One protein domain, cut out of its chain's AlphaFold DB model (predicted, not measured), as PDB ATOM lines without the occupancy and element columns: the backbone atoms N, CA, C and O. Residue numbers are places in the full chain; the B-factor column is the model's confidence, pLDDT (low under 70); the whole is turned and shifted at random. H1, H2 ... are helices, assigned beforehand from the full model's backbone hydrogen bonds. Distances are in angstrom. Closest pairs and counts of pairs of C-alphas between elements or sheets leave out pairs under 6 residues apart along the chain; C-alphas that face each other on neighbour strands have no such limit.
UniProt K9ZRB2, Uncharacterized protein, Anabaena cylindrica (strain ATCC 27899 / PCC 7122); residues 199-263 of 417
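What this domain is: This is residues 199 to 263 of the 417 residues of an uncharacterized protein of Anabaena cylindrica (strain ATCC 27899 / PCC 7122) (UniProt K9ZRB2). What shape? Helices H1 and H3 lie side by side; H2 turns across one end, and H4 and H5 are beyond H3. What size? The printed part, 65 residues with five named helices, is all helix and compact: radius of gyration of the C-alphas 11.3 A, spans 29 by 26 by 18 A.

How they stand to each other: Which parts touch? H1, residues 199 to 212, touches H2, 214 to 220, only at the corner. It touches H3, 225 to 240, opposite ways at a shallow tilt of 19 degrees, closest at C-alphas 207 and 232, 4.5 A. H4, 247 to 253, and H5, 256 to 259, only just touch H3, each with 3 pairs of C-alphas within 8 A. And backbones? H4 has 1 of 3 O i to N i+4 and 3 of 4 O i to N i+3 pairs within hydrogen-bond range.

Where its parts are: Where is H1? H1, 18.9 A long, begins at C-alpha 199 (94.216, 152.342, 8.158). And H3? H3, 23.8 A long, ends at C-alpha 240 (98.673, 149.791, -0.214).

The domain as a whole: Any cut? The printed part has no cut. Low confidence? No printed residue is under 70.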
ATOM      1  N   GLY A 199      93.723 153.384   9.067       91.75
ATOM      2  CA  GLY A 199      94.216 152.342   8.158       91.75
ATOM      3  C   GLY A 199      95.745 152.314   8.016       91.75
ATOM      4  O   GLY A 199      96.346 151.253   8.088       91.75
ATOM      5  N   GLN A 200      96.391 153.468   7.865       94.75
ATOM      6  CA  GLN A 200      97.848 153.528   7.723       94.75
ATOM      7  C   GLN A 200      98.552 153.156   9.037       94.75
ATOM      8  O   GLN A 200      99.474 152.347   9.043       94.75
ATOM      9  N   GLU A 201      98.103 153.731  10.150       95.81
ATOM     10  CA  GLU A 201      98.743 153.542  11.454       95.81
ATOM     11  C   GLU A 201      98.484 152.143  12.016       95.81
ATOM     12  O   GLU A 201      99.393 151.528  12.561       95.81
ATOM     13  N   LEU A 202      97.292 151.576  11.802       95.12
ATOM     14  CA  LEU A 202      97.000 150.190  12.167       95.12
ATOM     15  C   LEU A 202      97.867 149.210  11.373       95.12
ATOM     16  O   LEU A 202      98.329 148.224  11.941       95.12
ATOM     17  N   ALA A 203      98.123 149.479  10.085       95.25
ATOM     18  CA  ALA A 203      99.038 148.652   9.301       95.25
ATOM     19  C   ALA A 203     100.454 148.671   9.880       95.25
ATOM     20  O   ALA A 203     101.098 147.626   9.963       95.25
ATOM     21  N   GLN A 204     100.918 149.846  10.302       95.75
ATOM     22  CA  GLN A 204     102.237 150.015  10.899       95.75
ATOM     23  C   GLN A 204     102.333 149.348  12.277       95.75
ATOM     24  O   GLN A 204     103.231 148.536  12.493       95.75
ATOM     25  N   ILE A 205     101.368 149.599  13.170       93.94
ATOM     26  CA  ILE A 205     101.275 148.933  14.479       93.94
ATOM     27  C   ILE A 205     101.262 147.419  14.303       93.94
ATOM     28  O   ILE A 205     101.908 146.708  15.067       93.94
ATOM     29  N   TRP A 206     100.556 146.911  13.292       93.38
ATOM     30  CA  TRP A 206     100.528 145.482  13.024       93.38
ATOM     31  C   TRP A 206     101.884 144.937  12.583       93.38
ATOM     32  O   TRP A 206     102.332 143.899  13.072       93.38
ATOM     33  N   ALA A 207     102.540 145.630  11.658       93.62
ATOM     34  CA  ALA A 207     103.832 145.214  11.139       93.62
ATOM     35  C   ALA A 207     104.927 145.245  12.216       93.62
ATOM     36  O   ALA A 207     105.800 144.379  12.205       93.62
ATOM     37  N   GLU A 208     104.889 146.199  13.148       94.00
ATOM     38  CA  GLU A 208     105.899 146.403  14.203       94.00
ATOM     39  C   GLU A 208     105.566 145.696  15.528       94.00
ATOM     40  O   GLU A 208     106.467 145.338  16.293       94.00
ATOM     41  N   GLY A 209     104.280 145.454  15.793       91.50
ATOM     42  CA  GLY A 209     103.746 144.900  17.038       91.50
ATOM     43  C   GLY A 209     104.466 143.663  17.589       91.50
ATOM     44  O   GLY A 209     104.708 143.629  18.799       91.50
ATOM     45  N   PRO A 210     104.878 142.675  16.766       89.62
ATOM     46  CA  PRO A 210     105.623 141.504  17.239       89.62
ATOM     47  C   PRO A 210     106.889 141.847  18.032       89.62
ATOM     48  O   PRO A 210     107.254 141.130  18.964       89.62
ATOM     49  N   ASP A 211     107.541 142.958  17.691       90.12
ATOM     50  CA  ASP A 211     108.830 143.346  18.258       90.12
ATOM     51  C   ASP A 211     108.672 144.354  19.400       90.12
ATOM     52  O   ASP A 211     109.475 144.367  20.341       90.12
ATOM     53  N   THR A 212     107.611 145.162  19.369       91.31
ATOM     54  CA  THR A 212     107.439 146.320  20.258       91.31
ATOM     55  C   THR A 212     106.389 146.111  21.348       91.31
ATOM     56  O   THR A 212     106.519 146.689  22.427       91.31
ATOM     57  N   ASN A 213     105.387 145.251  21.137       91.38
ATOM     58  CA  ASN A 213     104.222 145.156  22.016       91.38
ATOM     59  C   ASN A 213     104.181 143.819  22.800       91.38
ATOM     60  O   ASN A 213     104.085 142.745  22.201       91.38
ATOM     61  N   PRO A 214     104.208 143.835  24.151       91.38
ATOM     62  CA  PRO A 214     104.146 142.617  24.967       91.38
ATOM     63  C   PRO A 214     102.892 141.759  24.745       91.38
ATOM     64  O   PRO A 214     102.975 140.529  24.785       91.38
ATOM     65  N   TYR A 215     101.739 142.387  24.485       90.94
ATOM     66  CA  TYR A 215     100.494 141.676  24.183       90.94
ATOM     67  C   TYR A 215     100.641 140.858  22.896       90.94
ATOM     68  O   TYR A 215     100.273 139.685  22.849       90.94
ATOM     69  N   TRP A 216     101.276 141.442  21.881       92.06
ATOM     70  CA  TRP A 216     101.562 140.774  20.616       92.06
ATOM     71  C   TRP A 216     102.554 139.633  20.780       92.06
ATOM     72  O   TRP A 216     102.277 138.526  20.323       92.06
ATOM     73  N   LYS A 217     103.664 139.864  21.489       90.19
ATOM     74  CA  LYS A 217     104.692 138.841  21.751       90.19
ATOM     75  C   LYS A 217     104.103 137.556  22.329       90.19
ATOM     76  O   LYS A 217     104.444 136.468  21.871       90.19
ATOM     77  N   LYS A 218     103.170 137.682  23.280       88.62
ATOM     78  CA  LYS A 218     102.463 136.547  23.901       88.62
ATOM     79  C   LYS A 218     101.664 135.710  22.896       88.62
ATOM     80  O   LYS A 218     101.491 134.511  23.091       88.62
ATOM     81  N   HIS A 219     101.124 136.346  21.865       86.44
ATOM     82  CA  HIS A 219     100.247 135.711  20.887       86.44
ATOM     83  C   HIS A 219     100.992 135.226  19.646       86.44
ATOM     84  O   HIS A 219     100.590 134.235  19.037       86.44
ATOM     85  N   ILE A 220     102.080 135.902  19.287       84.31
ATOM     86  CA  ILE A 220     102.789 135.654  18.042       84.31
ATOM     87  C   ILE A 220     103.826 134.541  18.127       84.31
ATOM     88  O   ILE A 220     104.174 133.967  17.102       84.31
ATOM     89  N   SER A 221     104.231 134.153  19.339       81.88
ATOM     90  CA  SER A 221     105.059 132.962  19.573       81.88
ATOM     91  C   SER A 221     104.409 131.658  19.083       81.88
ATOM     92  O   SER A 221     105.047 130.612  19.100       81.88
ATOM     93  N   LEU A 222     103.132 131.707  18.692       79.25
ATOM     94  CA  LEU A 222     102.386 130.597  18.108       79.25
ATOM     95  C   LEU A 222     102.553 130.488  16.582       79.25
ATOM     96  O   LEU A 222     102.157 129.469  16.023       79.25
ATOM     97  N   ILE A 223     103.092 131.511  15.907       82.69
ATOM     98  CA  ILE A 223     103.282 131.507  14.449       82.69
ATOM     99  C   ILE A 223     104.666 130.938  14.104       82.69
ATOM    100  O   ILE A 223     105.662 131.413  14.656       82.69
ATOM    101  N   PRO A 224     104.768 129.997  13.145       85.00
ATOM    102  CA  PRO A 224     106.046 129.603  12.561       85.00
ATOM    103  C   PRO A 224     106.809 130.798  11.975       85.00
ATOM    104  O   PRO A 224     106.233 131.647  11.285       85.00
ATOM    105  N   SER A 225     108.118 130.856  12.225       85.69
ATOM    106  CA  SER A 225     108.981 131.969  11.801       85.69
ATOM    107  C   SER A 225     108.954 132.230  10.290       85.69
ATOM    108  O   SER A 225     109.081 133.371   9.853       85.69
ATOM    109  N   GLU A 226     108.708 131.189   9.499       85.12
ATOM    110  CA  GLU A 226     108.677 131.193   8.039       85.12
ATOM    111  C   GLU A 226     107.488 131.982   7.473       85.12
ATOM    112  O   GLU A 226     107.564 132.513   6.368       85.12
ATOM    113  N   ILE A 227     106.384 132.067   8.222       87.25
ATOM    114  CA  ILE A 227     105.134 132.719   7.788       87.25
ATOM    115  C   ILE A 227     104.892 134.015   8.563       87.25
ATOM    116  O   ILE A 227     104.072 134.841   8.160       87.25
ATOM    117  N   LEU A 228     105.627 134.226   9.656       87.69
ATOM    118  CA  LEU A 228     105.541 135.428  10.472       87.69
ATOM    119  C   LEU A 228     105.655 136.700   9.624       87.69
ATOM    120  O   LEU A 228     104.800 137.575   9.738       87.69
ATOM    121  N   GLU A 229     106.642 136.780   8.729       90.25
ATOM    122  CA  GLU A 229     106.831 137.971   7.895       90.25
ATOM    123  C   GLU A 229     105.664 138.195   6.921       90.25
ATOM    124  O   GLU A 229     105.208 139.320   6.734       90.25
ATOM    125  N   VAL A 230     105.091 137.118   6.376       89.38
ATOM    126  CA  VAL A 230     103.893 137.199   5.524       89.38
ATOM    127  C   VAL A 230     102.717 137.785   6.309       89.38
ATOM    128  O   VAL A 230     102.026 138.679   5.820       89.38
ATOM    129  N   VAL A 231     102.507 137.322   7.544       88.44
ATOM    130  CA  VAL A 231     101.443 137.833   8.422       88.44
ATOM    131  C   VAL A 231     101.702 139.290   8.810       88.44
ATOM    132  O   VAL A 231     100.752 140.071   8.841       88.44
ATOM    133  N   ARG A 232     102.955 139.684   9.069       91.12
ATOM    134  CA  ARG A 232     103.339 141.068   9.413       91.12
ATOM    135  C   ARG A 232     103.036 142.053   8.289       91.12
ATOM    136  O   ARG A 232     102.501 143.127   8.549       91.12
ATOM    137  N   GLN A 233     103.331 141.682   7.046       93.62
ATOM    138  CA  GLN A 233     103.165 142.569   5.891       93.62
ATOM    139  C   GLN A 233     101.721 142.657   5.381       93.62
ATOM    140  O   GLN A 233     101.395 143.544   4.592       93.62
ATOM    141  N   LEU A 234     100.830 141.761   5.814       92.81
ATOM    142  CA  LEU A 234      99.479 141.655   5.262       92.81
ATOM    143  C   LEU A 234      98.680 142.971   5.377       92.81
ATOM    144  O   LEU A 234      98.167 143.427   4.350       92.81
ATOM    145  N   PRO A 235      98.602 143.658   6.534       93.50
ATOM    146  CA  PRO A 235      97.870 144.925   6.603       93.50
ATOM    147  C   PRO A 235      98.494 146.062   5.796       93.50
ATOM    148  O   PRO A 235      97.753 146.874   5.244       93.50
ATOM    149  N   LEU A 236      99.823 146.095   5.653       94.94
ATOM    150  CA  LEU A 236     100.501 147.044   4.764       94.94
ATOM    151  C   LEU A 236     100.117 146.786   3.301       94.94
ATOM    152  O   LEU A 236      99.791 147.725   2.574       94.94
ATOM    153  N   ASN A 237     100.057 145.519   2.885       95.25
ATOM    154  CA  ASN A 237      99.640 145.123   1.538       95.25
ATOM    155  C   ASN A 237      98.154 145.410   1.264       95.25
ATOM    156  O   ASN A 237      97.790 145.793   0.149       95.25
ATOM    157  N   LEU A 238      97.269 145.209   2.246       93.50
ATOM    158  CA  LEU A 238      95.859 145.615   2.151       93.50
ATOM    159  C   LEU A 238      95.745 147.135   2.006       93.50
ATOM    160  O   LEU A 238      95.112 147.617   1.065       93.50
ATOM    161  N   HIS A 239      96.416 147.881   2.884       93.62
ATOM    162  CA  HIS A 239      96.384 149.338   2.870       93.62
ATOM    163  C   HIS A 239      96.953 149.923   1.569       93.62
ATOM    164  O   HIS A 239      96.346 150.821   0.988       93.62
ATOM    165  N   GLY A 240      98.061 149.376   1.055       93.44
ATOM    166  CA  GLY A 240      98.673 149.791  -0.214       93.44
ATOM    167  C   GLY A 240      97.776 149.577  -1.439       93.44
ATOM    168  O   GLY A 240      97.942 150.260  -2.446       93.44
ATOM    169  N   ARG A 241      96.782 148.683  -1.344       92.56
ATOM    170  CA  ARG A 241      95.728 148.483  -2.355       92.56
ATOM    171  C   ARG A 241      94.489 149.357  -2.121       92.56
ATOM    172  O   ARG A 241      93.486 149.170  -2.799       92.56
ATOM    173  N   GLY A 242      94.535 150.277  -1.156       88.06
ATOM    174  CA  GLY A 242      93.406 151.129  -0.784       88.06
ATOM    175  C   GLY A 242      92.305 150.406  -0.006       88.06
ATOM    176  O   GLY A 242      91.203 150.936   0.107       88.06
ATOM    177  N   LYS A 243      92.571 149.206   0.529       89.12
ATOM    178  CA  LYS A 243      91.580 148.425   1.279       89.12
ATOM    179  C   LYS A 243      91.608 148.767   2.767       89.12
ATOM    180  O   LYS A 243      92.658 149.098   3.325       89.12
ATOM    181  N   ALA A 244      90.455 148.645   3.425       90.12
ATOM    182  CA  ALA A 244      90.392 148.731   4.877       90.12
ATOM    183  C   ALA A 244      91.060 147.516   5.540       90.12
ATOM    184  O   ALA A 244      91.096 146.413   4.996       90.12
ATOM    185  N   ILE A 245      91.569 147.711   6.754       92.25
ATOM    186  CA  ILE A 245      92.131 146.632   7.570       92.25
ATOM    187  C   ILE A 245      91.023 146.163   8.500       92.25
ATOM    188  O   ILE A 245      90.924 146.580   9.650       92.25
ATOM    189  N   THR A 246      90.132 145.349   7.949       90.69
ATOM    190  CA  THR A 246      89.041 144.718   8.690       90.69
ATOM    191  C   THR A 246      89.345 143.246   8.892       90.69
ATOM    192  O   THR A 246      90.102 142.639   8.127       90.69
ATOM    193  N   TRP A 247      88.710 142.636   9.890       90.12
ATOM    194  CA  TRP A 247      88.818 141.195  10.084       90.12
ATOM    195  C   TRP A 247      88.409 140.416   8.824       90.12
ATOM    196  O   TRP A 247      89.114 139.491   8.431       90.12
ATOM    197  N   GLY A 248      87.312 140.806   8.163       89.88
ATOM    198  CA  GLY A 248      86.819 140.118   6.966       89.88
ATOM    199  C   GLY A 248      87.840 140.073   5.825       89.88
ATOM    200  O   GLY A 248      87.986 139.039   5.178       89.88
ATOM    201  N   LEU A 249      88.586 141.160   5.610       92.19
ATOM    202  CA  LEU A 249      89.626 141.225   4.580       92.19
ATOM    203  C   LEU A 249      90.900 140.496   5.006       92.19
ATOM    204  O   LEU A 249      91.449 139.715   4.233       92.19
ATOM    205  N   VAL A 250      91.330 140.685   6.255       91.81
ATOM    206  CA  VAL A 250      92.512 140.004   6.795       91.81
ATOM    207  C   VAL A 250      92.324 138.483   6.785       91.81
ATOM    208  O   VAL A 250      93.217 137.745   6.376       91.81
ATOM    209  N   ALA A 251      91.140 137.993   7.152       90.56
ATOM    210  CA  ALA A 251      90.835 136.567   7.167       90.56
ATOM    211  C   ALA A 251      90.903 135.907   5.780       90.56
ATOM    212  O   ALA A 251      91.229 134.725   5.707       90.56
ATOM    213  N   LYS A 252      90.622 136.648   4.699       90.62
ATOM    214  CA  LYS A 252      90.712 136.139   3.317       90.62
ATOM    215  C   LYS A 252      92.161 135.926   2.863       90.62
ATOM    216  O   LYS A 252      92.392 135.134   1.956       90.62
ATOM    217  N   GLU A 253      93.123 136.609   3.484       90.88
ATOM    218  CA  GLU A 253      94.528 136.612   3.052       90.88
ATOM    219  C   GLU A 253      95.473 135.853   3.995       90.88
ATOM    220  O   GLU A 253      96.601 135.546   3.612       90.88
ATOM    221  N   ILE A 254      95.033 135.502   5.209       88.69
ATOM    222  CA  ILE A 254      95.860 134.724   6.140       88.69
ATOM    223  C   ILE A 254      95.910 133.245   5.722       88.69
ATOM    224  O   ILE A 254      94.864 132.592   5.646       88.69
ATOM    225  N   PRO A 255      97.112 132.655   5.557       85.69
ATOM    226  CA  PRO A 255      97.267 131.235   5.260       85.69
ATOM    227  C   PRO A 255      97.082 130.383   6.530       85.69
ATOM    228  O   PRO A 255      98.038 129.830   7.070       85.69
ATOM    229  N   TYR A 256      95.851 130.281   7.046       81.44
ATOM    230  CA  TYR A 256      95.549 129.613   8.329       81.44
ATOM    231  C   TYR A 256      96.040 128.168   8.427       81.44
ATOM    232  O   TYR A 256      96.458 127.718   9.492       81.44
ATOM    233  N   ASN A 257      96.013 127.443   7.309       81.00
ATOM    234  CA  ASN A 257      96.534 126.082   7.209       81.00
ATOM    235  C   ASN A 257      98.044 125.992   7.473       81.00
ATOM    236  O   ASN A 257      98.528 124.921   7.821       81.00
ATOM    237  N   GLN A 258      98.772 127.093   7.305       78.38
ATOM    238  CA  GLN A 258     100.212 127.162   7.506       78.38
ATOM    239  C   GLN A 258     100.571 127.869   8.823       78.38
ATOM    240  O   GLN A 258     101.550 127.502   9.462       78.38
ATOM    241  N   THR A 259      99.783 128.862   9.260       75.06
ATOM    242  CA  THR A 259     100.100 129.633  10.477       75.06
ATOM    243  C   THR A 259      99.882 128.853  11.767       75.06
ATOM    244  O   THR A 259     100.476 129.209  12.779       75.06
ATOM    245  N   GLY A 260      98.968 127.873  11.781       74.62
ATOM    246  CA  GLY A 260      98.518 127.216  13.016       74.62
ATOM    247  C   GLY A 260      97.823 128.163  14.008       74.62
ATOM    248  O   GLY A 260      97.459 127.750  15.110       74.62
ATOM    249  N   MET A 261      97.621 129.433  13.637       78.25
ATOM    250  CA  MET A 261      97.095 130.453  14.530       78.25
ATOM    251  C   MET A 261      95.572 130.341  14.627       78.25
ATOM    252  O   MET A 261      94.884 130.368  13.601       78.25
ATOM    253  N   PRO A 262      95.003 130.301  15.844       83.94
ATOM    254  CA  PRO A 262      93.563 130.395  15.999       83.94
ATOM    255  C   PRO A 262      93.051 131.738  15.469       83.94
ATOM    256  O   PRO A 262      93.544 132.790  15.865       83.94
ATOM    257  N   VAL A 263      91.984 131.707  14.668       86.69
ATOM    258  CA  VAL A 263      91.252 132.884  14.154       86.69
ATOM    259  C   VAL A 263      91.055 133.982  15.210       86.69
ATOM    260  O   VAL A 263      91.295 135.160  14.953       86.69
TER     261      VAL A 263